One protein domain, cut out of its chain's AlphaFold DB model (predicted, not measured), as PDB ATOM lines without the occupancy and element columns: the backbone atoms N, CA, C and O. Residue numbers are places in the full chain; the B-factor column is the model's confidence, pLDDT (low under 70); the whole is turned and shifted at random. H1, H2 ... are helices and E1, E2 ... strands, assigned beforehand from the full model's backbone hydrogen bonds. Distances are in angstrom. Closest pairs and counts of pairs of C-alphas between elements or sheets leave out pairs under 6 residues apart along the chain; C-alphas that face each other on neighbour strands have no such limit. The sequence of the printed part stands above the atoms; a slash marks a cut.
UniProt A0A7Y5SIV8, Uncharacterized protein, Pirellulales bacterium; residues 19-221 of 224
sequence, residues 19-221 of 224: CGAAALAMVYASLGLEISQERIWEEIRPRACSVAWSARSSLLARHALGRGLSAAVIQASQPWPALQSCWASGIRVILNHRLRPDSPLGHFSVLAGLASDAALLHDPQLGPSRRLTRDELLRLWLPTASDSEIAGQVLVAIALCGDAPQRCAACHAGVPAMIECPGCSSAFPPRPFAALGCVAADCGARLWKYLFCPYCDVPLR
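Overview. This is residues 19 to 221 of the 224 residues of an uncharacterized protein of Pirellulales bacterium (UniProt A0A7Y5SIV8). A strongly twisted sheet of seven strands has helices on both faces: H1 and H3 cover one face, with H2 packed on them away from the sheet, while H4, H5 and H6 are on the other, where the sheet curls round H4. The unnamed residues 160 to 192 make a long loop between E6 and H6. The 203 printed residues hold six named helices and seven named strands in the order H1 H2 H3 E1 H4 E2 E3 E4 E5 H5 E6 H6 E7; the sheet, E5 E4 E3 E2 E6 E1 E7, is antiparallel throughout. The class is mixed, with 97 residues, under half, in named elements. The whole is compact and rounded, with a radius of gyration of the C-alphas of 15.9 A and spans of 42 by 38 by 37 A.

Along the chain. H1, residues 19 to 29, begins at C-alpha 19 (-16.110, -36.115, -15.496) and is 15.4 A long. H2 is residues 37 to 44, H3 57 to 66, E1 70 to 76, H4 79 to 88 and E2 92 to 98, 19.3 A. E3, residues 106 to 114, is 21.6 A long and bends by 56 degrees at residue 111. E4 is residues 118 to 123, E5 127 to 133, H5 134 to 140, E6 154 to 159 and H6 193 to 196. E7, residues 208 to 212, ends at C-alpha 212 (-22.782, -27.570, 1.289).

Arrangement. H1 is over E3 and E2 at a height over the sheet of 8.2 A, its closest C-alphas to E3 being Cys 19 and Phe 108, 5.5 A. H2 touches H1 at C-alphas 37 and 21, 5.2 A. H3, on the same face as H1, is over E6 and E1. H4, H5 and H6 are on the opposite face; H4 touches H6 at C-alphas 86 and 195, 5.2 A. E2 to E5 form a meander, each strand the antiparallel neighbour of the one before. N 107 and O 97 are 2.8 A apart, within hydrogen-bond range, between E3 and E2. E1, H4, E2 and E6, H6, E7 are split strand-helix-strand units, each with one strand between its two strands in the sheet and a right-handed crossover. In H1 to H5 every O i to N i+4 pair is within hydrogen-bond range; H6 is too short for one.

Size, cuts and confidence. The C-alphas of Cys 49 and Ala 170, the two farthest apart, are 46.2 A apart. The printed part has no cut. The links H2 to H3, H5 to E6, E6 to H6 and H6 to E7 are long. Mean pLDDT of the printed part is 92.5; residues 48 to 54 and 163 to 165 are under 70.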
ATOM      1  N   CYS A  19     -17.301 -36.665 -16.160       95.75
ATOM      2  CA  CYS A  19     -16.110 -36.115 -15.496       95.75
ATOM      3  C   CYS A  19     -16.136 -36.261 -13.965       95.75
ATOM      4  O   CYS A  19     -15.103 -36.549 -13.365       95.75
ATOM      5  N   GLY A  20     -17.306 -36.149 -13.326       95.94
ATOM      6  CA  GLY A  20     -17.446 -36.367 -11.881       95.94
ATOM      7  C   GLY A  20     -17.175 -37.815 -11.449       95.94
ATOM      8  O   GLY A  20     -16.546 -38.041 -10.416       95.94
ATOM      9  N   ALA A  21     -17.593 -38.797 -12.257       96.94
ATOM     10  CA  ALA A  21     -17.342 -40.213 -11.983       96.94
ATOM     11  C   ALA A  21     -15.862 -40.566 -12.181       96.94
ATOM     12  O   ALA A  21     -15.270 -41.232 -11.334       96.94
ATOM     13  N   ALA A  22     -15.248 -40.050 -13.248       97.62
ATOM     14  CA  ALA A  22     -13.816 -40.184 -13.492       97.62
ATOM     15  C   ALA A  22     -12.976 -39.544 -12.376       97.62
ATOM     16  O   ALA A  22     -12.024 -40.149 -11.889       97.62
ATOM     17  N   ALA A  23     -13.359 -38.346 -11.920       98.38
ATOM     18  CA  ALA A  23     -12.694 -37.668 -10.814       98.38
ATOM     19  C   ALA A  23     -12.750 -38.484  -9.515       98.38
ATOM     20  O   ALA A  23     -11.726 -38.649  -8.852       98.38
ATOM     21  N   LEU A  24     -13.914 -39.048  -9.174       98.50
ATOM     22  CA  LEU A  24     -14.035 -39.947  -8.027       98.50
ATOM     23  C   LEU A  24     -13.204 -41.219  -8.189       98.50
ATOM     24  O   LEU A  24     -12.544 -41.603  -7.232       98.50
ATOM     25  N   ALA A  25     -13.195 -41.848  -9.366       98.56
ATOM     26  CA  ALA A  25     -12.408 -43.060  -9.602       98.56
ATOM     27  C   ALA A  25     -10.906 -42.818  -9.372       98.56
ATOM     28  O   ALA A  25     -10.260 -43.589  -8.667       98.56
ATOM     29  N   MET A  26     -10.368 -41.704  -9.884       98.69
ATOM     30  CA  MET A  26      -8.978 -41.297  -9.637       98.69
ATOM     31  C   MET A  26      -8.701 -41.072  -8.144       98.69
ATOM     32  O   MET A  26      -7.711 -41.567  -7.603       98.69
ATOM     33  N   VAL A  27      -9.589 -40.343  -7.457       98.56
ATOM     34  CA  VAL A  27      -9.459 -40.084  -6.017       98.56
ATOM     35  C   VAL A  27      -9.514 -41.380  -5.211       98.56
ATOM     36  O   VAL A  27      -8.675 -41.576  -4.337       98.56
ATOM     37  N   TYR A  28     -10.451 -42.273  -5.507       98.62
ATOM     38  CA  TYR A  28     -10.614 -43.543  -4.806       98.62
ATOM     39  C   TYR A  28      -9.423 -44.467  -4.998       98.62
ATOM     40  O   TYR A  28      -8.888 -44.946  -3.998       98.62
ATOM     41  N   ALA A  29      -8.931 -44.622  -6.226       98.31
ATOM     42  CA  ALA A  29      -7.734 -45.413  -6.491       98.31
ATOM     43  C   ALA A  29      -6.523 -44.870  -5.700       98.31
ATOM     44  O   ALA A  29      -5.799 -45.630  -5.060       98.31
ATOM     45  N   SER A  30      -6.370 -43.540  -5.597       98.06
ATOM     46  CA  SER A  30      -5.315 -42.910  -4.774       98.06
ATOM     47  C   SER A  30      -5.454 -43.114  -3.254       98.06
ATOM     48  O   SER A  30      -4.559 -42.737  -2.491       98.06
ATOM     49  N   LEU A  31      -6.600 -43.637  -2.810       97.12
ATOM     50  CA  LEU A  31      -6.929 -43.979  -1.426       97.12
ATOM     51  C   LEU A  31      -7.042 -45.504  -1.228       97.12
ATOM     52  O   LEU A  31      -7.463 -45.943  -0.161       97.12
ATOM     53  N   GLY A  32      -6.672 -46.309  -2.232       97.25
ATOM     54  CA  GLY A  32      -6.728 -47.773  -2.179       97.25
ATOM     55  C   GLY A  32      -8.126 -48.369  -2.373       97.25
ATOM     56  O   GLY A  32      -8.360 -49.511  -1.985       97.25
ATOM     57  N   LEU A  33      -9.066 -47.608  -2.940       97.19
ATOM     58  CA  LEU A  33     -10.422 -48.058  -3.250       97.19
ATOM     59  C   LEU A  33     -10.610 -48.188  -4.764       97.19
ATOM     60  O   LEU A  33     -10.687 -47.196  -5.483       97.19
ATOM     61  N   GLU A  34     -10.762 -49.418  -5.242       96.25
ATOM     62  CA  GLU A  34     -10.992 -49.697  -6.661       96.25
ATOM     63  C   GLU A  34     -12.494 -49.747  -6.969       96.25
ATOM     64  O   GLU A  34     -13.205 -50.674  -6.570       96.25
ATOM     65  N   ILE A  35     -12.999 -48.731  -7.674       97.06
ATOM     66  CA  ILE A  35     -14.389 -48.664  -8.142       97.06
ATOM     67  C   ILE A  35     -14.399 -48.141  -9.582       97.06
ATOM     68  O   ILE A  35     -13.876 -47.065  -9.863       97.06
ATOM     69  N   SER A  36     -15.031 -48.890 -10.487       97.12
ATOM     70  CA  SER A  36     -15.194 -48.509 -11.895       97.12
ATOM     71  C   SER A  36     -15.998 -47.215 -12.053       97.12
ATOM     72  O   SER A  36     -16.976 -47.001 -11.327       97.12
ATOM     73  N   GLN A  37     -15.666 -46.409 -13.064       96.81
ATOM     74  CA  GLN A  37     -16.381 -45.165 -13.360       96.81
ATOM     75  C   GLN A  37     -17.863 -45.396 -13.671       96.81
ATOM     76  O   GLN A  37     -18.694 -44.590 -13.265       96.81
ATOM     77  N   GLU A  38     -18.209 -46.495 -14.336       95.06
ATOM     78  CA  GLU A  38     -19.575 -46.867 -14.712       95.06
ATOM     79  C   GLU A  38     -20.445 -47.058 -13.470       95.06
ATOM     80  O   GLU A  38     -21.485 -46.420 -13.333       95.06
ATOM     81  N   ARG A  39     -19.959 -47.853 -12.510       95.75
ATOM     82  CA  ARG A  39     -20.626 -48.047 -11.217       95.75
ATOM     83  C   ARG A  39     -20.775 -46.739 -10.443       95.75
ATOM     84  O   ARG A  39     -21.841 -46.470  -9.902       95.75
ATOM     85  N   ILE A  40     -19.724 -45.915 -10.392       96.62
ATOM     86  CA  ILE A  40     -19.815 -44.594  -9.754       96.62
ATOM     87  C   ILE A  40     -20.909 -43.771 -10.442       96.62
ATOM     88  O   ILE A  40     -21.765 -43.199  -9.771       96.62
ATOM     89  N   TRP A  41     -20.907 -43.731 -11.774       94.19
ATOM     90  CA  TRP A  41     -21.859 -42.971 -12.575       94.19
ATOM     91  C   TRP A  41     -23.307 -43.411 -12.354       94.19
ATOM     92  O   TRP A  41     -24.178 -42.559 -12.204       94.19
ATOM     93  N   GLU A  42     -23.578 -44.711 -12.272       92.44
ATOM     94  CA  GLU A  42     -24.910 -45.243 -11.959       92.44
ATOM     95  C   GLU A  42     -25.464 -44.719 -10.630       92.44
ATOM     96  O   GLU A  42     -26.670 -44.476 -10.516       92.44
ATOM     97  N   GLU A  43     -24.581 -44.516  -9.650       93.38
ATOM     98  CA  GLU A  43     -24.923 -44.083  -8.299       93.38
ATOM     99  C   GLU A  43     -25.010 -42.548  -8.165       93.38
ATOM    100  O   GLU A  43     -25.836 -42.057  -7.391       93.38
ATOM    101  N   ILE A  44     -24.206 -41.782  -8.920       92.44
ATOM    102  CA  ILE A  44     -24.144 -40.307  -8.815       92.44
ATOM    103  C   ILE A  44     -24.893 -39.551  -9.914       92.44
ATOM    104  O   ILE A  44     -25.043 -38.332  -9.810       92.44
ATOM    105  N   ARG A  45     -25.332 -40.215 -10.988       88.25
ATOM    106  CA  ARG A  45     -26.098 -39.539 -12.042       88.25
ATOM    107  C   ARG A  45     -27.446 -39.048 -11.491       88.25
ATOM    108  O   ARG A  45     -28.095 -39.769 -10.725       88.25
ATOM    109  N   PRO A  46     -27.916 -37.851 -11.882       77.50
ATOM    110  CA  PRO A  46     -29.249 -37.386 -11.513       77.50
ATOM    111  C   PRO A  46     -30.336 -38.391 -11.935       77.50
ATOM    112  O   PRO A  46     -30.334 -38.882 -13.061       77.50
ATOM    113  N   ARG A  47     -31.277 -38.701 -11.031       70.50
ATOM    114  CA  ARG A  47     -32.369 -39.668 -11.280       70.50
ATOM    115  C   ARG A  47     -33.558 -39.094 -12.063       70.50
ATOM    116  O   ARG A  47     -34.422 -39.861 -12.473       70.50
ATOM    117  N   ALA A  48     -33.625 -37.778 -12.257       57.69
ATOM    118  CA  ALA A  48     -34.734 -37.106 -12.930       57.69
ATOM    119  C   ALA A  48     -34.222 -36.155 -14.018       57.69
ATOM    120  O   ALA A  48     -33.189 -35.511 -13.834       57.69
ATOM    121  N   CYS A  49     -34.981 -36.059 -15.117       43.62
ATOM    122  CA  CYS A  49     -34.790 -35.178 -16.271       43.62
ATOM    123  C   CYS A  49     -34.859 -33.677 -15.918       43.62
ATOM    124  O   CYS A  49     -35.687 -32.945 -16.456       43.62
ATOM    125  N   SER A  50     -34.010 -33.184 -15.017       46.78
ATOM    126  CA  SER A  50     -33.668 -31.765 -15.008       46.78
ATOM    127  C   SER A  50     -32.642 -31.528 -16.110       46.78
ATOM    128  O   SER A  50     -31.710 -32.311 -16.254       46.78
ATOM    129  N   VAL A  51     -32.827 -30.452 -16.867       44.09
ATOM    130  CA  VAL A  51     -32.214 -30.108 -18.167       44.09
ATOM    131  C   VAL A  51     -30.666 -30.070 -18.193       44.09
ATOM    132  O   VAL A  51     -30.071 -29.825 -19.235       44.09
ATOM    133  N   ALA A  52     -29.987 -30.383 -17.089       50.88
ATOM    134  CA  ALA A  52     -28.546 -30.590 -17.028       50.88
ATOM    135  C   ALA A  52     -28.226 -31.967 -16.417       50.88
ATOM    136  O   ALA A  52     -28.351 -32.181 -15.212       50.88
ATOM    137  N   TRP A  53     -27.785 -32.903 -17.263       53.75
ATOM    138  CA  TRP A  53     -27.290 -34.236 -16.890       53.75
ATOM    139  C   TRP A  53     -25.886 -34.185 -16.254       53.75
ATOM    140  O   TRP A  53     -25.003 -34.947 -16.634       53.75
ATOM    141  N   SER A  54     -25.635 -33.260 -15.325       62.75
ATOM    142  CA  SER A  54     -24.339 -33.124 -14.652       62.75
ATOM    143  C   SER A  54     -24.417 -33.579 -13.195       62.75
ATOM    144  O   SER A  54     -25.384 -33.311 -12.477       62.75
ATOM    145  N   ALA A  55     -23.390 -34.306 -12.746       70.38
ATOM    146  CA  ALA A  55     -23.248 -34.650 -11.338       70.38
ATOM    147  C   ALA A  55     -23.018 -33.371 -10.516       70.38
ATOM    148  O   ALA A  55     -22.209 -32.523 -10.887       70.38
ATOM    149  N   ARG A  56     -23.719 -33.228  -9.387       88.94
ATOM    150  CA  ARG A  56     -23.488 -32.125  -8.442       88.94
ATOM    151  C   ARG A  56     -22.362 -32.483  -7.480       88.94
ATOM    152  O   ARG A  56     -22.228 -33.646  -7.104       88.94
ATOM    153  N   SER A  57     -21.608 -31.487  -7.013       94.94
ATOM    154  CA  SER A  57     -20.539 -31.682  -6.020       94.94
ATOM    155  C   SER A  57     -21.029 -32.413  -4.759       94.94
ATOM    156  O   SER A  57     -20.317 -33.259  -4.221       94.94
ATOM    157  N   SER A  58     -22.265 -32.146  -4.320       96.06
ATOM    158  CA  SER A  58     -22.920 -32.850  -3.205       96.06
ATOM    159  C   SER A  58     -23.069 -34.352  -3.443       96.06
ATOM    160  O   SER A  58     -22.810 -35.131  -2.529       96.06
ATOM    161  N   LEU A  59     -23.393 -34.784  -4.667       96.00
ATOM    162  CA  LEU A  59     -23.497 -36.208  -5.004       96.00
ATOM    163  C   LEU A  59     -22.134 -36.905  -4.947       96.00
ATOM    164  O   LEU A  59     -22.061 -38.041  -4.484       96.00
ATOM    165  N   LEU A  60     -21.055 -36.215  -5.338       97.94
ATOM    166  CA  LEU A  60     -19.694 -36.743  -5.208       97.94
ATOM    167  C   LEU A  60     -19.323 -36.952  -3.733       97.94
ATOM    168  O   LEU A  60     -18.862 -38.030  -3.357       97.94
ATOM    169  N   ALA A  61     -19.572 -35.950  -2.885       97.81
ATOM    170  CA  ALA A  61     -19.308 -36.057  -1.451       97.81
ATOM    171  C   ALA A  61     -20.178 -37.123  -0.776       97.81
ATOM    172  O   ALA A  61     -19.667 -37.930  -0.004       97.81
ATOM    173  N   ARG A  62     -21.475 -37.183  -1.098       97.56
ATOM    174  CA  ARG A  62     -22.385 -38.219  -0.595       97.56
ATOM    175  C   ARG A  62     -21.912 -39.614  -0.976       97.56
ATOM    176  O   ARG A  62     -21.959 -40.513  -0.141       97.56
ATOM    177  N   HIS A  63     -21.460 -39.793  -2.216       97.88
ATOM    178  CA  HIS A  63     -20.920 -41.068  -2.662       97.88
ATOM    179  C   HIS A  63     -19.680 -41.446  -1.842       97.88
ATOM    180  O   HIS A  63     -19.614 -42.569  -1.356       97.88
ATOM    181  N   ALA A  64     -18.755 -40.514  -1.595       98.12
ATOM    182  CA  ALA A  64     -17.575 -40.755  -0.758       98.12
ATOM    183  C   ALA A  64     -17.927 -41.091   0.700       98.12
ATOM    184  O   ALA A  64     -17.414 -42.072   1.238       98.12
ATOM    185  N   LEU A  65     -18.859 -40.353   1.316       97.19
ATOM    186  CA  LEU A  65     -19.368 -40.649   2.662       97.19
ATOM    187  C   LEU A  65     -19.978 -42.057   2.738       97.19
ATOM    188  O   LEU A  65     -19.695 -42.807   3.669       97.19
ATOM    189  N   GLY A  66     -20.754 -42.456   1.725       97.06
ATOM    190  CA  GLY A  66     -21.331 -43.800   1.621       97.06
ATOM    191  C   GLY A  66     -20.297 -44.927   1.484       97.06
ATOM    192  O   GLY A  66     -20.637 -46.089   1.690       97.06
ATOM    193  N   ARG A  67     -19.035 -44.602   1.171       97.00
ATOM    194  CA  ARG A  67     -17.901 -45.544   1.144       97.00
ATOM    195  C   ARG A  67     -17.062 -45.519   2.424       97.00
ATOM    196  O   ARG A  67     -15.989 -46.108   2.449       97.00
ATOM    197  N   GLY A  68     -17.530 -44.846   3.476       96.00
ATOM    198  CA  GLY A  68     -16.805 -44.742   4.743       96.00
ATOM    199  C   GLY A  68     -15.599 -43.800   4.691       96.00
ATOM    200  O   GLY A  68     -14.743 -43.863   5.569       96.00
ATOM    201  N   LEU A  69     -15.510 -42.932   3.679       96.94
ATOM    202  CA  LEU A  69     -14.506 -41.870   3.611       96.94
ATOM    203  C   LEU A  69     -15.001 -40.612   4.331       96.94
ATOM    204  O   LEU A  69     -16.199 -40.411   4.522       96.94
ATOM    205  N   SER A  70     -14.080 -39.717   4.682       96.50
ATOM    206  CA  SER A  70     -14.434 -38.341   5.044       96.50
ATOM    207  C   SER A  70     -14.583 -37.507   3.777       96.50
ATOM    208  O   SER A  70     -13.671 -37.508   2.949       96.50
ATOM    209  N   ALA A  71     -15.692 -36.778   3.634       97.50
ATOM    210  CA  ALA A  71     -15.882 -35.873   2.508       97.50
ATOM    211  C   ALA A  71     -16.714 -34.630   2.841       97.50
ATOM    212  O   ALA A  71     -17.738 -34.712   3.519       97.50
ATOM    213  N   ALA A  72     -16.291 -33.490   2.291       96.88
ATOM    214  CA  ALA A  72     -16.962 -32.203   2.426       96.88
ATOM    215  C   ALA A  72     -16.984 -31.460   1.088       96.88
ATOM    216  O   ALA A  72     -16.033 -31.529   0.307       96.88
ATOM    217  N   VAL A  73     -18.059 -30.708   0.848       98.12
ATOM    218  CA  VAL A  73     -18.165 -29.770  -0.276       98.12
ATOM    219  C   VAL A  73     -18.103 -28.362   0.279       98.12
ATOM    220  O   VAL A  73     -18.973 -27.977   1.059       98.12
ATOM    221  N   ILE A  74     -17.109 -27.581  -0.126       97.19
ATOM    222  CA  ILE A  74     -16.941 -26.215   0.375       97.19
ATOM    223  C   ILE A  74     -16.828 -25.221  -0.767       97.19
ATOM    224  O   ILE A  74     -16.213 -25.515  -1.790       97.19
ATOM    225  N   GLN A  75     -17.385 -24.027  -0.571       97.88
ATOM    226  CA  GLN A  75     -16.974 -22.839  -1.312       97.88
ATOM    227  C   GLN A  75     -15.889 -22.152  -0.492       97.88
ATOM    228  O   GLN A  75     -16.162 -21.668   0.610       97.88
ATOM    229  N   ALA A  76     -14.665 -22.124  -1.010       97.06
ATOM    230  CA  ALA A  76     -13.544 -21.499  -0.325       97.06
ATOM    231  C   ALA A  76     -13.756 -19.980  -0.200       97.06
ATOM    232  O   ALA A  76     -14.247 -19.340  -1.124       97.06
ATOM    233  N   SER A  77     -13.388 -19.399   0.941       95.56
ATOM    234  CA  SER A  77     -13.247 -17.941   1.098       95.56
ATOM    235  C   SER A  77     -11.845 -17.480   0.695       95.56
ATOM    236  O   SER A  77     -11.658 -16.360   0.228       95.56
ATOM    237  N   GLN A  78     -10.862 -18.373   0.850       94.38
ATOM    238  CA  GLN A  78      -9.463 -18.179   0.489       94.38
ATOM    239  C   GLN A  78      -9.008 -19.372  -0.374       94.38
ATOM    240  O   GLN A  78      -8.445 -20.329   0.156       94.38
ATOM    241  N   PRO A  79      -9.260 -19.361  -1.701       96.12
ATOM    242  CA  PRO A  79      -9.151 -20.565  -2.531       96.12
ATOM    243  C   PRO A  79      -7.757 -21.185  -2.561       96.12
ATOM    244  O   PRO A  79      -7.616 -22.387  -2.375       96.12
ATOM    245  N   TRP A  80      -6.713 -20.375  -2.758       97.38
ATOM    246  CA  TRP A  80      -5.347 -20.900  -2.821       97.38
ATOM    247  C   TRP A  80      -4.862 -21.443  -1.463       97.38
ATOM    248  O   TRP A  80      -4.431 -22.596  -1.429       97.38
ATOM    249  N   PRO A  81      -5.021 -20.716  -0.334       95.75
ATOM    250  CA  PRO A  81      -4.771 -21.286   0.993       95.75
ATOM    251  C   PRO A  81      -5.570 -22.561   1.297       95.75
ATOM    252  O   PRO A  81      -5.023 -23.491   1.885       95.75
ATOM    253  N   ALA A  82      -6.831 -22.658   0.857       96.25
ATOM    254  CA  ALA A  82      -7.632 -23.874   1.012       96.25
ATOM    255  C   ALA A  82      -7.011 -25.071   0.274       96.25
ATOM    256  O   ALA A  82      -6.890 -26.153   0.854       96.25
ATOM    257  N   LEU A  83      -6.547 -24.879  -0.968       97.50
ATOM    258  CA  LEU A  83      -5.821 -25.916  -1.710       97.50
ATOM    259  C   LEU A  83      -4.512 -26.303  -1.019       97.50
ATOM    260  O   LEU A  83      -4.219 -27.491  -0.910       97.50
ATOM    261  N   GLN A  84      -3.755 -25.325  -0.516       96.38
ATOM    262  CA  GLN A  84      -2.507 -25.572   0.211       96.38
ATOM    263  C   GLN A  84      -2.747 -26.398   1.475       96.38
ATOM    264  O   GLN A  84      -2.037 -27.380   1.698       96.38
ATOM    265  N   SER A  85      -3.773 -26.052   2.256       94.38
ATOM    266  CA  SER A  85      -4.153 -26.791   3.463       94.38
ATOM    267  C   SER A  85      -4.548 -28.233   3.143       94.38
ATOM    268  O   SER A  85      -4.051 -29.172   3.771       94.38
ATOM    269  N   CYS A  86      -5.382 -28.428   2.114       96.06
ATOM    270  CA  CYS A  86      -5.778 -29.761   1.665       96.06
ATOM    271  C   CYS A  86      -4.565 -30.589   1.219       96.06
ATOM    272  O   CYS A  86      -4.368 -31.707   1.692       96.06
ATOM    273  N   TRP A  87      -3.726 -30.022   0.350       96.69
ATOM    274  CA  TRP A  87      -2.560 -30.701  -0.208       96.69
ATOM    275  C   TRP A  87      -1.550 -31.099   0.874       96.69
ATOM    276  O   TRP A  87      -1.128 -32.255   0.937       96.69
ATOM    277  N   ALA A  88      -1.213 -30.172   1.777       94.50
ATOM    278  CA  ALA A  88      -0.292 -30.423   2.885       94.50
ATOM    279  C   ALA A  88      -0.789 -31.534   3.824       94.50
ATOM    280  O   ALA A  88       0.019 -32.288   4.368       94.50
ATOM    281  N   SER A  89      -2.111 -31.662   3.961       93.44
ATOM    282  CA  SER A  89      -2.772 -32.639   4.833       93.44
ATOM    283  C   SER A  89      -3.069 -33.975   4.152       93.44
ATOM    284  O   SER A  89      -3.738 -34.823   4.739       93.44
ATOM    285  N   GLY A  90      -2.621 -34.185   2.909       95.25
ATOM    286  CA  GLY A  90      -2.894 -35.430   2.194       95.25
ATOM    287  C   GLY A  90      -4.359 -35.595   1.776       95.25
ATOM    288  O   GLY A  90      -4.791 -36.717   1.527       95.25
ATOM    289  N   ILE A  91      -5.135 -34.513   1.699       96.81
ATOM    290  CA  ILE A  91      -6.540 -34.538   1.277       96.81
ATOM    291  C   ILE A  91      -6.602 -34.503  -0.249       96.81
ATOM    292  O   ILE A  91      -5.930 -33.699  -0.898       96.81
ATOM    293  N   ARG A  92      -7.434 -35.365  -0.832       98.38
ATOM    294  CA  ARG A  92      -7.714 -35.370  -2.268       98.38
ATOM    295  C   ARG A  92      -8.765 -34.320  -2.581       98.38
ATOM    296  O   ARG A  92      -9.773 -34.220  -1.884       98.38
ATOM    297  N   VAL A  93      -8.522 -33.536  -3.624       98.50
ATOM    298  CA  VAL A  93      -9.380 -32.410  -3.991       98.50
ATOM    299  C   VAL A  93      -9.898 -32.599  -5.406       98.50
ATOM    300  O   VAL A  93      -9.112 -32.720  -6.347       98.50
ATOM    301  N   ILE A  94     -11.220 -32.575  -5.547       98.75
ATOM    302  CA  ILE A  94     -11.909 -32.455  -6.830       98.75
ATOM    303  C   ILE A  94     -12.384 -31.008  -6.961       98.75
ATOM    304  O   ILE A  94     -13.094 -30.499  -6.094       98.75
ATOM    305  N   LEU A  95     -11.994 -30.337  -8.036       98.44
ATOM    306  CA  LEU A  95     -12.358 -28.953  -8.319       98.44
ATOM    307  C   LEU A  95     -13.582 -28.915  -9.225       98.44
ATOM    308  O   LEU A  95     -13.589 -29.605 -10.237       98.44
ATOM    309  N   ASN A  96     -14.572 -28.079  -8.902       96.94
ATOM    310  CA  ASN A  96     -15.614 -27.689  -9.852       96.94
ATOM    311  C   ASN A  96     -15.253 -26.323 -10.445       96.94
ATOM    312  O   ASN A  96     -15.372 -25.298  -9.767       96.94
ATOM    313  N   HIS A  97     -14.785 -26.311 -11.687       96.62
ATOM    314  CA  HIS A  97     -14.330 -25.110 -12.383       96.62
ATOM    315  C   HIS A  97     -14.890 -25.067 -13.806       96.62
ATOM    316  O   HIS A  97     -15.487 -26.027 -14.285       96.62
ATOM    317  N   ARG A  98     -14.698 -23.954 -14.511       95.56
ATOM    318  CA  ARG A  98     -15.135 -23.846 -15.906       95.56
ATOM    319  C   ARG A  98     -14.224 -24.656 -16.813       95.56
ATOM    320  O   ARG A  98     -13.008 -24.672 -16.613       95.56
ATOM    321  N   LEU A  99     -14.794 -25.278 -17.842       93.06
ATOM    322  CA  LEU A  99     -14.032 -26.075 -18.809       93.06
ATOM    323  C   LEU A  99     -12.958 -25.240 -19.534       93.06
ATOM    324  O   LEU A  99     -11.847 -25.712 -19.773       93.06
ATOM    325  N   ARG A 100     -13.291 -23.992 -19.887       93.88
ATOM    326  CA  ARG A 100     -12.418 -23.018 -20.570       93.88
ATOM    327  C   ARG A 100     -12.720 -21.590 -20.090       93.88
ATOM    328  O   ARG A 100     -13.831 -21.370 -19.606       93.88
ATOM    329  N   PRO A 101     -11.803 -20.616 -20.276       91.94
ATOM    330  CA  PRO A 101     -11.966 -19.235 -19.799       91.94
ATOM    331  C   PRO A 101     -13.208 -18.486 -20.289       91.94
ATOM    332  O   PRO A 101     -13.651 -17.587 -19.581       91.94
ATOM    333  N   ASP A 102     -13.813 -18.905 -21.400       90.25
ATOM    334  CA  ASP A 102     -15.018 -18.272 -21.962       90.25
ATOM    335  C   ASP A 102     -16.242 -19.203 -21.938       90.25
ATOM    336  O   ASP A 102     -17.274 -18.916 -22.537       90.25
ATOM    337  N   SER A 103     -16.136 -20.361 -21.278       91.19
ATOM    338  CA  SER A 103     -17.221 -21.342 -21.216       91.19
ATOM    339  C   SER A 103     -17.999 -21.218 -19.905       91.19
ATOM    340  O   SER A 103     -17.360 -21.176 -18.849       91.19
ATOM    341  N   PRO A 104     -19.347 -21.230 -19.942       91.31
ATOM    342  CA  PRO A 104     -20.169 -21.331 -18.737       91.31
ATOM    343  C   PRO A 104     -20.246 -22.769 -18.200       91.31
ATOM    344  O   PRO A 104     -20.756 -22.983 -17.104       91.31
ATOM    345  N   LEU A 105     -19.748 -23.758 -18.955       91.44
ATOM    346  CA  LEU A 105     -19.863 -25.172 -18.608       91.44
ATOM    347  C   LEU A 105     -18.960 -25.531 -17.427       91.44
ATOM    348  O   LEU A 105     -17.757 -25.246 -17.438       91.44
ATOM    349  N   GLY A 106     -19.552 -26.204 -16.447       92.62
ATOM    350  CA  GLY A 106     -18.878 -26.743 -15.281       92.62
ATOM    351  C   GLY A 106     -18.180 -28.051 -15.616       92.62
ATOM    352  O   GLY A 106     -18.665 -28.866 -16.406       92.62
ATOM    353  N   HIS A 107     -17.020 -28.240 -15.005       95.62
ATOM    354  CA  HIS A 107     -16.151 -29.382 -15.219       95.62
ATOM    355  C   HIS A 107     -15.479 -29.795 -13.917       95.62
ATOM    356  O   HIS A 107     -15.123 -28.950 -13.091       95.62
ATOM    357  N   PHE A 108     -15.279 -31.104 -13.766       97.56
ATOM    358  CA  PHE A 108     -14.528 -31.658 -12.652       97.56
ATOM    359  C   PHE A 108     -13.126 -32.063 -13.084       97.56
ATOM    360  O   PHE A 108     -12.949 -32.811 -14.043       97.56
ATOM    361  N   SER A 109     -12.138 -31.631 -12.310       98.44
ATOM    362  CA  SER A 109     -10.759 -32.108 -12.392       98.44
ATOM    363  C   SER A 109     -10.220 -32.417 -11.000       98.44
ATOM    364  O   SER A 109     -10.780 -31.985  -9.990       98.44
ATOM    365  N   VAL A 110      -9.141 -33.192 -10.936       98.75
ATOM    366  CA  VAL A 110      -8.523 -33.606  -9.672       98.75
ATOM    367  C   VAL A 110      -7.196 -32.887  -9.486       98.75
ATOM    368  O   VAL A 110      -6.357 -32.893 -10.386       98.75
ATOM    369  N   LEU A 111      -6.985 -32.294  -8.311       98.62
ATOM    370  CA  LEU A 111      -5.701 -31.710  -7.938       98.62
ATOM    371  C   LEU A 111      -4.662 -32.823  -7.744       98.62
ATOM    372  O   LEU A 111      -4.712 -33.561  -6.762       98.62
ATOM    373  N   ALA A 112      -3.717 -32.914  -8.675       98.25
ATOM    374  CA  ALA A 112      -2.661 -33.923  -8.724       98.25
ATOM    375  C   ALA A 112      -1.300 -33.405  -8.231       98.25
ATOM    376  O   ALA A 112      -0.375 -34.181  -8.014       98.25
ATOM    377  N   GLY A 113      -1.160 -32.091  -8.075       97.94
ATOM    378  CA  GLY A 113       0.062 -31.454  -7.603       97.94
ATOM    379  C   GLY A 113      -0.174 -29.994  -7.260       97.94
ATOM    380  O   GLY A 113      -0.990 -29.328  -7.898       97.94
ATOM    381  N   LEU A 114       0.555 -29.483  -6.272       97.81
ATOM    382  CA  LEU A 114       0.486 -28.080  -5.879       97.81
ATOM    383  C   LEU A 114       1.878 -27.547  -5.532       97.81
ATOM    384  O   LEU A 114       2.571 -28.094  -4.674       97.81
ATOM    385  N   ALA A 115       2.267 -26.471  -6.208       96.19
ATOM    386  CA  ALA A 115       3.457 -25.676  -5.934       96.19
ATOM    387  C   ALA A 115       3.053 -24.299  -5.374       96.19
ATOM    388  O   ALA A 115       1.875 -24.025  -5.142       96.19
ATOM    389  N   SER A 116       4.021 -23.410  -5.151       94.31
ATOM    390  CA  SER A 116       3.748 -22.046  -4.675       94.31
ATOM    391  C   SER A 116       2.945 -21.204  -5.674       94.31
ATOM    392  O   SER A 116       2.136 -20.376  -5.256       94.31
ATOM    393  N   ASP A 117       3.159 -21.418  -6.974       95.94
ATOM    394  CA  ASP A 117       2.674 -20.571  -8.071       95.94
ATOM    395  C   ASP A 117       1.828 -21.316  -9.118       95.94
ATOM    396  O   ASP A 117       1.310 -20.697 -10.048       95.94
ATOM    397  N   ALA A 118       1.683 -22.635  -8.990       98.00
ATOM    398  CA  ALA A 118       1.024 -23.466  -9.987       98.00
ATOM    399  C   ALA A 118       0.389 -24.718  -9.379       98.00
ATOM    400  O   ALA A 118       0.825 -25.229  -8.346       98.00
ATOM    401  N   ALA A 119      -0.632 -25.221 -10.062       98.38
ATOM    402  CA  ALA A 119      -1.301 -26.477  -9.766       98.38
ATOM    403  C   ALA A 119      -1.158 -27.435 -10.954       98.38
ATOM    404  O   ALA A 119      -1.121 -27.011 -12.111       98.38
ATOM    405  N   LEU A 120      -1.092 -28.731 -10.664       98.38
ATOM    406  CA  LEU A 120      -1.212 -29.802 -11.647       98.38
ATOM    407  C   LEU A 120      -2.586 -30.438 -11.488       98.38
ATOM    408  O   LEU A 120      -2.946 -30.848 -10.384       98.38
ATOM    409  N   LEU A 121      -3.342 -30.533 -12.578       98.56
ATOM    410  CA  LEU A 121      -4.674 -31.123 -12.592       98.56
ATOM    411  C   LEU A 121      -4.707 -32.375 -13.466       98.56
ATOM    412  O   LEU A 121      -4.284 -32.352 -14.623       98.56
ATOM    413  N   HIS A 122      -5.266 -33.460 -12.941       98.69
ATOM    414  CA  HIS A 122      -5.761 -34.551 -13.767       98.69
ATOM    415  C   HIS A 122      -7.148 -34.181 -14.283       98.69
ATOM    416  O   HIS A 122      -8.105 -34.067 -13.515       98.69
ATOM    417  N   ASP A 123      -7.246 -33.973 -15.591       97.94
ATOM    418  CA  ASP A 123      -8.469 -33.568 -16.265       97.94
ATOM    419  C   ASP A 123      -9.043 -34.757 -17.054       97.94
ATOM    420  O   ASP A 123      -8.431 -35.200 -18.035       97.94
ATOM    421  N   PRO A 124     -10.215 -35.287 -16.662       97.12
ATOM    422  CA  PRO A 124     -10.809 -36.444 -17.325       97.12
ATOM    423  C   PRO A 124     -11.057 -36.261 -18.828       97.12
ATOM    424  O   PRO A 124     -11.097 -37.255 -19.555       97.12
ATOM    425  N   GLN A 125     -11.193 -35.020 -19.303       95.00
ATOM    426  CA  GLN A 125     -11.427 -34.687 -20.706       95.00
ATOM    427  C   GLN A 125     -10.128 -34.300 -21.428       95.00
ATOM    428  O   GLN A 125      -9.897 -34.731 -22.562       95.00
ATOM    429  N   LEU A 126      -9.275 -33.505 -20.775       95.31
ATOM    430  CA  LEU A 126      -8.116 -32.857 -21.399       95.31
ATOM    431  C   LEU A 126      -6.767 -33.538 -21.116       95.31
ATOM    432  O   LEU A 126      -5.777 -33.177 -21.747       95.31
ATOM    433  N   GLY A 127      -6.708 -34.526 -20.219       96.75
ATOM    434  CA  GLY A 127      -5.512 -35.339 -19.977       96.75
ATOM    435  C   GLY A 127      -4.895 -35.188 -18.580       96.75
ATOM    436  O   GLY A 127      -5.357 -34.391 -17.757       96.75
ATOM    437  N   PRO A 128      -3.844 -35.972 -18.283       98.12
ATOM    438  CA  PRO A 128      -3.166 -35.936 -16.994       98.12
ATOM    439  C   PRO A 128      -2.290 -34.689 -16.808       98.12
ATOM    440  O   PRO A 128      -1.807 -34.112 -17.779       98.12
ATOM    441  N   SER A 129      -2.015 -34.334 -15.546       96.75
ATOM    442  CA  SER A 129      -0.941 -33.418 -15.136       96.75
ATOM    443  C   SER A 129      -0.925 -32.073 -15.867       96.75
ATOM    444  O   SER A 129       0.135 -31.497 -16.110       96.75
ATOM    445  N   ARG A 130      -2.106 -31.544 -16.200       97.69
ATOM    446  CA  ARG A 130      -2.252 -30.221 -16.804       97.69
ATOM    447  C   ARG A 130      -1.771 -29.173 -15.817       97.69
ATOM    448  O   ARG A 130      -2.371 -28.991 -14.759       97.69
ATOM    449  N   ARG A 131      -0.691 -28.485 -16.168       98.19
ATOM    450  CA  ARG A 131      -0.162 -27.385 -15.368       98.19
ATOM    451  C   ARG A 131      -0.967 -26.119 -15.638       98.19
ATOM    452  O   ARG A 131      -1.111 -25.722 -16.789       98.19
ATOM    453  N   LEU A 132      -1.446 -25.491 -14.573       98.38
ATOM    454  CA  LEU A 132      -2.043 -24.160 -14.584       98.38
ATOM    455  C   LEU A 132      -1.296 -23.285 -13.585       98.38
ATOM    456  O   LEU A 132      -0.988 -23.729 -12.476       98.38
ATOM    457  N   THR A 133      -1.027 -22.039 -13.954       98.56
ATOM    458  CA  THR A 133      -0.605 -21.027 -12.984       98.56
ATOM    459  C   THR A 133      -1.721 -20.779 -11.969       98.56
ATOM    460  O   THR A 133      -2.902 -21.043 -12.220       98.56
ATOM    461  N   ARG A 134      -1.353 -20.240 -10.806       98.19
ATOM    462  CA  ARG A 134      -2.304 -19.809  -9.778       98.19
ATOM    463  C   ARG A 134      -3.380 -18.894 -10.363       98.19
ATOM    464  O   ARG A 134      -4.560 -19.119 -10.112       98.19
ATOM    465  N   ASP A 135      -2.993 -17.908 -11.161       98.06
ATOM    466  CA  ASP A 135      -3.931 -16.935 -11.726       98.06
ATOM    467  C   ASP A 135      -4.878 -17.565 -12.747       98.06
ATOM    468  O   ASP A 135      -6.077 -17.289 -12.718       98.06
ATOM    469  N   GLU A 136      -4.378 -18.440 -13.621       98.00
ATOM    470  CA  GLU A 136      -5.220 -19.172 -14.572       98.00
ATOM    471  C   GLU A 136      -6.246 -20.041 -13.848       98.00
ATOM    472  O   GLU A 136      -7.432 -20.001 -14.186       98.00
ATOM    473  N   LEU A 137      -5.814 -20.782 -12.820       98.25
ATOM    474  CA  LEU A 137      -6.723 -21.612 -12.042       98.25
ATOM    475  C   LEU A 137      -7.792 -20.762 -11.354       98.25
ATOM    476  O   LEU A 137      -8.979 -21.058 -11.476       98.25
ATOM    477  N   LEU A 138      -7.394 -19.692 -10.663       97.56
ATOM    478  CA  LEU A 138      -8.334 -18.829  -9.948       97.56
ATOM    479  C   LEU A 138      -9.340 -18.163 -10.898       97.56
ATOM    480  O   LEU A 138     -10.508 -18.047 -10.540       97.56
ATOM    481  N   ARG A 139      -8.937 -17.796 -12.122       96.62
ATOM    482  CA  ARG A 139      -9.856 -17.267 -13.147       96.62
ATOM    483  C   ARG A 139     -10.829 -18.322 -13.679       96.62
ATOM    484  O   ARG A 139     -12.006 -18.019 -13.877       96.62
ATOM    485  N   LEU A 140     -10.368 -19.553 -13.910       96.81
ATOM    486  CA  LEU A 140     -11.238 -20.669 -14.316       96.81
ATOM    487  C   LEU A 140     -12.223 -21.065 -13.216       96.81
ATOM    488  O   LEU A 140     -13.301 -21.587 -13.497       96.81
ATOM    489  N   TRP A 141     -11.859 -20.804 -11.965       96.75
ATOM    490  CA  TRP A 141     -12.651 -21.152 -10.797       96.75
ATOM    491  C   TRP A 141     -13.631 -20.056 -10.364       96.75
ATOM    492  O   TRP A 141     -14.294 -20.200  -9.340       96.75
ATOM    493  N   LEU A 142     -13.750 -18.971 -11.128       95.88
ATOM    494  CA  LEU A 142     -14.784 -17.947 -10.974       95.88
ATOM    495  C   LEU A 142     -15.861 -18.119 -12.054       95.88
ATOM    496  O   LEU A 142     -15.517 -18.522 -13.163       95.88
ATOM    497  N   PRO A 143     -17.139 -17.810 -11.781       93.75
ATOM    498  CA  PRO A 143     -18.187 -17.804 -12.804       93.75
ATOM    499  C   PRO A 143     -17.974 -16.670 -13.826       93.75
ATOM    500  O   PRO A 143     -17.407 -15.634 -13.488       93.75
ATOM    501  N   THR A 144     -18.443 -16.843 -15.068       86.69
ATOM    502  CA  THR A 144     -18.344 -15.822 -16.141       86.69
ATOM    503  C   THR A 144     -19.572 -14.943 -16.311       86.69
ATOM    504  O   THR A 144     -19.428 -13.781 -16.676       86.69
ATOM    505  N   ALA A 145     -20.769 -15.488 -16.098       78.94
ATOM    506  CA  ALA A 145     -22.043 -14.807 -16.311       78.94
ATOM    507  C   ALA A 145     -23.171 -15.526 -15.545       78.94
ATOM    508  O   ALA A 145     -22.919 -16.491 -14.817       78.94
ATOM    509  N   SER A 146     -24.411 -15.050 -15.690       75.00
ATOM    510  CA  SER A 146     -25.596 -15.583 -15.003       75.00
ATOM    511  C   SER A 146     -25.971 -17.019 -15.391       75.00
ATOM    512  O   SER A 146     -26.707 -17.660 -14.648       75.00
ATOM    513  N   ASP A 147     -25.468 -17.535 -16.512       84.69
ATOM    514  CA  ASP A 147     -25.684 -18.901 -17.004       84.69
ATOM    515  C   ASP A 147     -24.555 -19.881 -16.628       84.69
ATOM    516  O   ASP A 147     -24.560 -21.032 -17.063       84.69
ATOM    517  N   SER A 148     -23.586 -19.446 -15.815       87.56
ATOM    518  CA  SER A 148     -22.488 -20.291 -15.337       87.56
ATOM    519  C   SER A 148     -23.009 -21.498 -14.549       87.56
ATOM    520  O   SER A 148     -23.688 -21.347 -13.534       87.56
ATOM    521  N   GLU A 149     -22.604 -22.705 -14.948       90.88
ATOM    522  CA  GLU A 149     -22.915 -23.955 -14.237       90.88
ATOM    523  C   GLU A 149     -22.137 -24.093 -12.912       90.88
ATOM    524  O   GLU A 149     -22.389 -25.013 -12.132       90.88
ATOM    525  N   ILE A 150     -21.181 -23.192 -12.640       91.81
ATOM    526  CA  ILE A 150     -20.412 -23.172 -11.391       91.81
ATOM    527  C   ILE A 150     -20.760 -21.954 -10.531       91.81
ATOM    528  O   ILE A 150     -20.879 -20.840 -11.038       91.81
ATOM    529  N   ALA A 151     -20.815 -22.153  -9.210       91.75
ATOM    530  CA  ALA A 151     -20.944 -21.075  -8.219       91.75
ATOM    531  C   ALA A 151     -19.607 -20.359  -7.917       91.75
ATOM    532  O   ALA A 151     -19.584 -19.334  -7.236       91.75
ATOM    533  N   GLY A 152     -18.499 -20.916  -8.415       94.25
ATOM    534  CA  GLY A 152     -17.135 -20.447  -8.194       94.25
ATOM    535  C   GLY A 152     -16.512 -20.938  -6.886       94.25
ATOM    536  O   GLY A 152     -17.190 -21.054  -5.869       94.25
ATOM    537  N   GLN A 153     -15.210 -21.222  -6.904       96.81
ATOM    538  CA  GLN A 153     -14.399 -21.589  -5.732       96.81
ATOM    539  C   GLN A 153     -14.923 -22.809  -4.953       96.81
ATOM    540  O   GLN A 153     -14.617 -22.976  -3.772       96.81
ATOM    541  N   VAL A 154     -15.723 -23.662  -5.603       97.62
ATOM    542  CA  VAL A 154     -16.260 -24.893  -5.016       97.62
ATOM    543  C   VAL A 154     -15.290 -26.050  -5.237       97.62
ATOM    544  O   VAL A 154     -14.878 -26.311  -6.372       97.62
ATOM    545  N   LEU A 155     -14.977 -26.774  -4.165       98.12
ATOM    546  CA  LEU A 155     -14.246 -28.042  -4.198       98.12
ATOM    547  C   LEU A 155     -14.962 -29.131  -3.399       98.12
ATOM    548  O   LEU A 155     -15.730 -28.847  -2.478       98.12
ATOM    549  N   VAL A 156     -14.642 -30.378  -3.734       98.62
ATOM    550  CA  VAL A 156     -14.930 -31.563  -2.926       98.62
ATOM    551  C   VAL A 156     -13.616 -32.049  -2.322       98.62
ATOM    552  O   VAL A 156     -12.691 -32.410  -3.049       98.62
ATOM    553  N   ALA A 157     -13.529 -32.037  -0.997       98.25
ATOM    554  CA  ALA A 157     -12.394 -32.537  -0.234       98.25
ATOM    555  C   ALA A 157     -12.698 -33.958   0.244       98.25
ATOM    556  O   ALA A 157     -13.739 -34.167   0.860       98.25
ATOM    557  N   ILE A 158     -11.807 -34.914  -0.025       98.31
ATOM    558  CA  ILE A 158     -11.985 -36.335   0.301       98.31
ATOM    559  C   ILE A 158     -10.712 -36.875   0.959       98.31
ATOM    560  O   ILE A 158      -9.599 -36.629   0.490       98.31
ATOM    561  N   ALA A 159     -10.866 -37.633   2.039       96.50
ATOM    562  CA  ALA A 159      -9.767 -38.300   2.727       96.50
ATOM    563  C   ALA A 159     -10.206 -39.659   3.282       96.50
ATOM    564  O   ALA A 159     -11.403 -39.911   3.456       96.50
ATOM    565  N   LEU A 160      -9.232 -40.514   3.613       95.00
ATOM    566  CA  LEU A 160      -9.492 -41.651   4.498       95.00
ATOM    567  C   LEU A 160     -10.138 -41.140   5.790       95.00
ATOM    568  O   LEU A 160      -9.838 -40.035   6.249       95.00
ATOM    569  N   CYS A 161     -11.044 -41.931   6.362       86.06
ATOM    570  CA  CYS A 161     -11.618 -41.587   7.654       86.06
ATOM    571  C   CYS A 161     -10.493 -41.523   8.696       86.06
ATOM    572  O   CYS A 161      -9.774 -42.498   8.896       86.06
ATOM    573  N   GLY A 162     -10.313 -40.345   9.292       73.62
ATOM    574  CA  GLY A 162      -9.325 -40.079  10.332       73.62
ATOM    575  C   GLY A 162      -9.996 -39.572  11.606       73.62
ATOM    576  O   GLY A 162     -11.096 -39.004  11.562       73.62
ATOM    577  N   ASP A 163      -9.326 -39.796  12.735       61.97
ATOM    578  CA  ASP A 163      -9.930 -39.704  14.061       61.97
ATOM    579  C   ASP A 163      -9.906 -38.323  14.735       61.97
ATOM    580  O   ASP A 163      -9.033 -37.482  14.519       61.97
ATOM    581  N   ALA A 164     -10.898 -38.206  15.627       57.53
ATOM    582  CA  ALA A 164     -11.232 -37.194  16.629       57.53
ATOM    583  C   ALA A 164     -11.717 -35.803  16.151       57.53
ATOM    584  O   ALA A 164     -11.095 -35.174  15.294       57.53
ATOM    585  N   PRO A 165     -12.813 -35.279  16.752       60.31
ATOM    586  CA  PRO A 165     -13.176 -33.868  16.676       60.31
ATOM    587  C   PRO A 165     -11.969 -33.010  17.022       60.31
ATOM    588  O   PRO A 165     -11.403 -33.122  18.113       60.31
ATOM    589  N   GLN A 166     -11.557 -32.172  16.081       76.12
ATOM    590  CA  GLN A 166     -10.431 -31.291  16.310       76.12
ATOM    591  C   GLN A 166     -10.915 -29.975  16.898       76.12
ATOM    592  O   GLN A 166     -11.978 -29.454  16.555       76.12
ATOM    593  N   ARG A 167     -10.117 -29.441  17.818       89.12
ATOM    594  CA  ARG A 167     -10.198 -28.036  18.192       89.12
ATOM    595  C   ARG A 167      -9.334 -27.253  17.222       89.12
ATOM    596  O   ARG A 167      -8.242 -27.697  16.876       89.12
ATOM    597  N   CYS A 168      -9.801 -26.082  16.809       89.88
ATOM    598  CA  CYS A 168      -8.984 -25.172  16.021       89.88
ATOM    599  C   CYS A 168      -7.681 -24.852  16.773       89.88
ATOM    600  O   CYS A 168      -7.720 -24.471  17.942       89.88
ATOM    601  N   ALA A 169      -6.531 -24.967  16.106       88.38
ATOM    602  CA  ALA A 169      -5.237 -24.656  16.717       88.38
ATOM    603  C   ALA A 169      -5.077 -23.163  17.066       88.38
ATOM    604  O   ALA A 169      -4.273 -22.829  17.928       88.38
ATOM    605  N   ALA A 170      -5.835 -22.276  16.408       91.50
ATOM    606  CA  ALA A 170      -5.739 -20.829  16.594       91.50
ATOM    607  C   ALA A 170      -6.697 -20.279  17.664       91.50
ATOM    608  O   ALA A 170      -6.299 -19.440  18.460       91.50
ATOM    609  N   CYS A 171      -7.958 -20.724  17.677       93.88
ATOM    610  CA  CYS A 171      -8.991 -20.180  18.574       93.88
ATOM    611  C   CYS A 171      -9.621 -21.222  19.512       93.88
ATOM    612  O   CYS A 171     -10.534 -20.896  20.262       93.88
ATOM    613  N   HIS A 172      -9.178 -22.482  19.456       92.50
ATOM    614  CA  HIS A 172      -9.662 -23.600  20.279       92.50
ATOM    615  C   HIS A 172     -11.153 -23.956  20.160       92.50
ATOM    616  O   HIS A 172     -11.616 -24.848  20.884       92.50
ATOM    617  N   ALA A 173     -11.877 -23.329  19.226       92.38
ATOM    618  CA  ALA A 173     -13.245 -23.688  18.877       92.38
ATOM    619  C   ALA A 173     -13.319 -25.181  18.532       92.38
ATOM    620  O   ALA A 173     -12.511 -25.680  17.742       92.38
ATOM    621  N   GLY A 174     -14.253 -25.895  19.161       90.19
ATOM    622  CA  GLY A 174     -14.514 -27.295  18.848       90.19
ATOM    623  C   GLY A 174     -15.283 -27.400  17.540       90.19
ATOM    624  O   GLY A 174     -16.199 -26.619  17.306       90.19
ATOM    625  N   VAL A 175     -14.913 -28.354  16.689       88.00
ATOM    626  CA  VAL A 175     -15.725 -28.679  15.516       88.00
ATOM    627  C   VAL A 175     -16.739 -29.763  15.896       88.00
ATOM    628  O   VAL A 175     -16.319 -30.798  16.429       88.00
ATOM    629  N   PRO A 176     -18.048 -29.567  15.642       90.44
ATOM    630  CA  PRO A 176     -19.053 -30.571  15.969       90.44
ATOM    631  C   PRO A 176     -18.779 -31.886  15.234       90.44
ATOM    632  O   PRO A 176     -18.288 -31.914  14.102       90.44
ATOM    633  N   ALA A 177     -19.084 -33.009  15.890       90.44
ATOM    634  CA  ALA A 177     -18.887 -34.330  15.296       90.44
ATOM    635  C   ALA A 177     -19.813 -34.558  14.090       90.44
ATOM    636  O   ALA A 177     -19.405 -35.193  13.117       90.44
ATOM    637  N   MET A 178     -21.032 -34.021  14.174       93.56
ATOM    638  CA  MET A 178     -22.094 -34.087  13.175       93.56
ATOM    639  C   MET A 178     -22.807 -32.738  13.129       93.56
ATOM    640  O   MET A 178     -22.951 -32.097  14.164       93.56
ATOM    641  N   ILE A 179     -23.280 -32.342  11.951       94.44
ATOM    642  CA  ILE A 179     -24.142 -31.173  11.754       94.44
ATOM    643  C   ILE A 179     -25.447 -31.648  11.140       94.44
ATOM    644  O   ILE A 179     -25.432 -32.477  10.226       94.44
ATOM    645  N   GLU A 180     -26.561 -31.100  11.607       97.00
ATOM    646  CA  GLU A 180     -27.865 -31.301  10.991       97.00
ATOM    647  C   GLU A 180     -28.107 -30.261   9.891       97.00
ATOM    648  O   GLU A 180     -27.927 -29.059  10.082       97.00
ATOM    649  N   CYS A 181     -28.508 -30.712   8.703       96.94
ATOM    650  CA  CYS A 181     -28.847 -29.796   7.624       96.94
ATOM    651  C   CYS A 181     -30.221 -29.136   7.863       96.94
ATOM    652  O   CYS A 181     -31.222 -29.849   7.824       96.94
ATOM    653  N   PRO A 182     -30.340 -27.796   7.922       95.75
ATOM    654  CA  PRO A 182     -31.628 -27.114   8.070       95.75
ATOM    655  C   PRO A 182     -32.568 -27.300   6.866       95.75
ATOM    656  O   PRO A 182     -33.761 -27.046   6.969       95.75
ATOM    657  N   GLY A 183     -32.046 -27.720   5.707       95.62
ATOM    658  CA  GLY A 183     -32.849 -27.933   4.501       95.62
ATOM    659  C   GLY A 183     -33.453 -29.333   4.368       95.62
ATOM    660  O   GLY A 183     -34.453 -29.489   3.678       95.62
ATOM    661  N   CYS A 184     -32.842 -30.362   4.961       96.75
ATOM    662  CA  CYS A 184     -33.300 -31.753   4.797       96.75
ATOM    663  C   CYS A 184     -33.209 -32.615   6.063       96.75
ATOM    664  O   CYS A 184     -33.412 -33.825   5.976       96.75
ATOM    665  N   SER A 185     -32.827 -32.028   7.201       97.12
ATOM    666  CA  SER A 185     -32.630 -32.681   8.506       97.12
ATOM    667  C   SER A 185     -31.652 -33.860   8.518       97.12
ATOM    668  O   SER A 185     -31.516 -34.569   9.508       97.12
ATOM    669  N   SER A 186     -30.930 -34.095   7.421       96.69
ATOM    670  CA  SER A 186     -29.915 -35.141   7.376       96.69
ATOM    671  C   SER A 186     -28.681 -34.687   8.148       96.69
ATOM    672  O   SER A 186     -28.164 -33.593   7.907       96.69
ATOM    673  N   ALA A 187     -28.193 -35.548   9.039       96.75
ATOM    674  CA  ALA A 187     -26.953 -35.325   9.766       96.75
ATOM    675  C   ALA A 187     -25.739 -35.794   8.945       96.75
ATOM    676  O   ALA A 187     -25.766 -36.866   8.331       96.75
ATOM    677  N   PHE A 188     -24.656 -35.018   8.938       95.38
ATOM    678  CA  PHE A 188     -23.392 -35.402   8.299       95.38
ATOM    679  C   PHE A 188     -22.171 -34.846   9.044       95.38
ATOM    680  O   PHE A 188     -22.269 -33.803   9.693       95.38
ATOM    681  N   PRO A 189     -21.008 -35.516   8.956       93.81
ATOM    682  CA  PRO A 189     -19.792 -35.031   9.590       93.81
ATOM    683  C   PRO A 189     -19.158 -33.889   8.771       93.81
ATOM    684  O   PRO A 189     -18.920 -34.066   7.572       93.81
ATOM    685  N   PRO A 190     -18.801 -32.741   9.378       92.69
ATOM    686  CA  PRO A 190     -17.995 -31.707   8.723       92.69
ATOM    687  C   PRO A 190     -16.527 -32.138   8.643       92.69
ATOM    688  O   PRO A 190     -15.682 -31.687   9.415       92.69
ATOM    689  N   ARG A 191     -16.198 -33.057   7.734       92.88
ATOM    690  CA  ARG A 191     -14.840 -33.602   7.580       92.88
ATOM    691  C   ARG A 191     -14.477 -33.744   6.102       92.88
ATOM    692  O   ARG A 191     -15.372 -34.001   5.308       92.88
ATOM    693  N   PRO A 192     -13.193 -33.643   5.712       93.56
ATOM    694  CA  PRO A 192     -12.002 -33.578   6.569       93.56
ATOM    695  C   PRO A 192     -11.737 -32.187   7.172       93.56
ATOM    696  O   PRO A 192     -11.826 -31.174   6.481       93.56
ATOM    697  N   PHE A 193     -11.352 -32.132   8.454       88.56
ATOM    698  CA  PHE A 193     -11.167 -30.865   9.182       88.56
ATOM    699  C   PHE A 193     -10.121 -29.946   8.557       88.56
ATOM    700  O   PHE A 193     -10.352 -28.749   8.468       88.56
ATOM    701  N   ALA A 194      -9.006 -30.480   8.053       87.94
ATOM    702  CA  ALA A 194      -7.971 -29.640   7.453       87.94
ATOM    703  C   ALA A 194      -8.411 -28.956   6.141       87.94
ATOM    704  O   ALA A 194      -7.801 -27.963   5.744       87.94
ATOM    705  N   ALA A 195      -9.486 -29.420   5.490       90.75
ATOM    706  CA  ALA A 195     -10.103 -28.688   4.381       90.75
ATOM    707  C   ALA A 195     -10.980 -27.520   4.865       90.75
ATOM    708  O   ALA A 195     -11.075 -26.498   4.192       90.75
ATOM    709  N   LEU A 196     -11.608 -27.660   6.034       88.56
ATOM    710  CA  LEU A 196     -12.448 -26.626   6.645       88.56
ATOM    711  C   LEU A 196     -11.610 -25.579   7.395       88.56
ATOM    712  O   LEU A 196     -11.953 -24.398   7.434       88.56
ATOM    713  N   GLY A 197     -10.504 -25.997   8.005       88.88
ATOM    714  CA  GLY A 197      -9.800 -25.185   8.985       88.88
ATOM    715  C   GLY A 197     -10.686 -24.963  10.214       88.88
ATOM    716  O   GLY A 197     -11.028 -25.917  10.909       88.88
ATOM    717  N   CYS A 198     -11.068 -23.715  10.485       91.19
ATOM    718  CA  CYS A 198     -11.935 -23.363  11.611       91.19
ATOM    719  C   CYS A 198     -13.419 -23.221  11.227       91.19
ATOM    720  O   CYS A 198     -13.756 -22.860  10.099       91.19
ATOM    721  N   VAL A 199     -14.305 -23.460  12.198       91.19
ATOM    722  CA  VAL A 199     -15.757 -23.236  12.078       91.19
ATOM    723  C   VAL A 199     -16.210 -21.876  12.595       91.19
ATOM    724  O   VAL A 199     -17.117 -21.281  12.015       91.19
ATOM    725  N   ALA A 200     -15.526 -21.337  13.613       91.81
ATOM    726  CA  ALA A 200     -15.790 -19.997  14.132       91.81
ATOM    727  C   ALA A 200     -15.658 -18.948  13.015       91.81
ATOM    728  O   ALA A 200     -14.666 -18.940  12.280       91.81
ATOM    729  N   ALA A 201     -16.684 -18.108  12.867       90.12
ATOM    730  CA  ALA A 201     -16.835 -17.179  11.749       90.12
ATOM    731  C   ALA A 201     -15.750 -16.091  11.693       90.12
ATOM    732  O   ALA A 201     -15.395 -15.631  10.610       90.12
ATOM    733  N   ASP A 202     -15.204 -15.720  12.845       91.94
ATOM    734  CA  ASP A 202     -14.197 -14.678  13.041       91.94
ATOM    735  C   ASP A 202     -12.752 -15.207  13.054       91.94
ATOM    736  O   ASP A 202     -11.793 -14.433  13.094       91.94
ATOM    737  N   CYS A 203     -12.555 -16.525  12.987       93.25
ATOM    738  CA  CYS A 203     -11.223 -17.105  13.030       93.25
ATOM    739  C   CYS A 203     -10.529 -17.036  11.661       93.25
ATOM    740  O   CYS A 203     -11.014 -17.595  10.680       93.25
ATOM    741  N   GLY A 204      -9.320 -16.467  11.609       92.06
ATOM    742  CA  GLY A 204      -8.511 -16.402  10.381       92.06
ATOM    743  C   GLY A 204      -8.121 -17.764   9.785       92.06
ATOM    744  O   GLY A 204      -7.784 -17.844   8.606       92.06
ATOM    745  N   ALA A 205      -8.216 -18.848  10.567       92.50
ATOM    746  CA  ALA A 205      -8.028 -20.215  10.084       92.50
ATOM    747  C   ALA A 205      -9.260 -20.777   9.349       92.50
ATOM    748  O   ALA A 205      -9.236 -21.920   8.897       92.50
ATOM    749  N   ARG A 206     -10.360 -20.024   9.237       93.94
ATOM    750  CA  ARG A 206     -11.543 -20.419   8.471       93.94
ATOM    751  C   ARG A 206     -11.320 -20.181   6.976       93.94
ATOM    752  O   ARG A 206     -11.238 -19.045   6.511       93.94
ATOM    753  N   LEU A 207     -11.255 -21.270   6.211       93.50
ATOM    754  CA  LEU A 207     -10.907 -21.237   4.782       93.50
ATOM    755  C   LEU A 207     -12.121 -21.301   3.841       93.50
ATOM    756  O   LEU A 207     -11.960 -21.293   2.619       93.50
ATOM    757  N   TRP A 208     -13.338 -21.348   4.387       95.38
ATOM    758  CA  TRP A 208     -14.582 -21.521   3.636       95.38
ATOM    759  C   TRP A 208     -15.621 -20.440   3.945       95.38
ATOM    760  O   TRP A 208     -15.751 -19.949   5.070       95.38
ATOM    761  N   LYS A 209     -16.400 -20.110   2.912       95.75
ATOM    762  CA  LYS A 209     -17.587 -19.254   2.961       95.75
ATOM    763  C   LYS A 209     -18.858 -20.070   3.176       95.75
ATOM    764  O   LYS A 209     -19.677 -19.693   4.007       95.75
ATOM    765  N   TYR A 210     -18.992 -21.189   2.460       97.00
ATOM    766  CA  TYR A 210     -20.091 -22.140   2.645       97.00
ATOM    767  C   TYR A 210     -19.598 -23.577   2.741       97.00
ATOM    768  O   TYR A 210     -18.676 -23.962   2.021       97.00
ATOM    769  N   LEU A 211     -20.265 -24.357   3.585       96.88
ATOM    770  CA  LEU A 211     -20.245 -25.816   3.583       96.88
ATOM    771  C   LEU A 211     -21.568 -26.288   2.977       96.88
ATOM    772  O   LEU A 211     -22.625 -25.905   3.467       96.88
ATOM    773  N   PHE A 212     -21.548 -27.087   1.915       97.25
ATOM    774  CA  PHE A 212     -22.782 -27.570   1.289       97.25
ATOM    775  C   PHE A 212     -23.193 -28.919   1.870       97.25
ATOM    776  O   PHE A 212     -22.365 -29.815   2.040       97.25
ATOM    777  N   CYS A 213     -24.491 -29.080   2.130       97.25
ATOM    778  CA  CYS A 213     -25.048 -30.358   2.551       97.25
ATOM    779  C   CYS A 213     -24.862 -31.419   1.449       97.25
ATOM    780  O   CYS A 213     -25.344 -31.218   0.329       97.25
ATOM    781  N   PRO A 214     -24.255 -32.584   1.739       96.81
ATOM    782  CA  PRO A 214     -24.062 -33.640   0.743       96.81
ATOM    783  C   PRO A 214     -25.386 -34.278   0.278       96.81
ATOM    784  O   PRO A 214     -25.426 -34.933  -0.759       96.81
ATOM    785  N   TYR A 215     -26.486 -34.093   1.016       95.44
ATOM    786  CA  TYR A 215     -27.772 -34.727   0.708       95.44
ATOM    787  C   TYR A 215     -28.729 -33.851  -0.101       95.44
ATOM    788  O   TYR A 215     -29.458 -34.385  -0.936       95.44
ATOM    789  N   CYS A 216     -28.735 -32.534   0.126       94.19
ATOM    790  CA  CYS A 216     -29.664 -31.610  -0.537       94.19
ATOM    791  C   CYS A 216     -29.005 -30.375  -1.164       94.19
ATOM    792  O   CYS A 216     -29.717 -29.541  -1.715       94.19
ATOM    793  N   ASP A 217     -27.675 -30.252  -1.101       94.44
ATOM    794  CA  ASP A 217     -26.903 -29.157  -1.710       94.44
ATOM    795  C   ASP A 217     -27.166 -27.764  -1.103       94.44
ATOM    796  O   ASP A 217     -26.689 -26.757  -1.620       94.44
ATOM    797  N   VAL A 218     -27.906 -27.678   0.010       95.19
ATOM    798  CA  VAL A 218     -28.141 -26.409   0.716       95.19
ATOM    799  C   VAL A 218     -26.823 -25.879   1.299       95.19
ATOM    800  O   VAL A 218     -26.126 -26.634   1.988       95.19
ATOM    801  N   PRO A 219     -26.472 -24.598   1.061       96.00
ATOM    802  CA  PRO A 219     -25.277 -23.981   1.624       96.00
ATOM    803  C   PRO A 219     -25.482 -23.590   3.093       96.00
ATOM    804  O   PRO A 219     -26.431 -22.889   3.439       96.00
ATOM    805  N   LEU A 220     -24.540 -23.978   3.947       95.31
ATOM    806  CA  LEU A 220     -24.459 -23.599   5.355       95.31
ATOM    807  C   LEU A 220     -23.405 -22.506   5.519       95.31
ATOM    808  O   LEU A 220     -22.276 -22.664   5.050       95.31
ATOM    809  N   ARG A 221     -23.772 -21.397   6.168       92.56
ATOM    810  CA  ARG A 221     -22.841 -20.307   6.521       92.56
ATOM    811  C   ARG A 221     -22.235 -20.486   7.897       92.56
ATOM    812  O   ARG A 221     -21.139 -20.007   8.139       92.56
TER     813      ARG A 221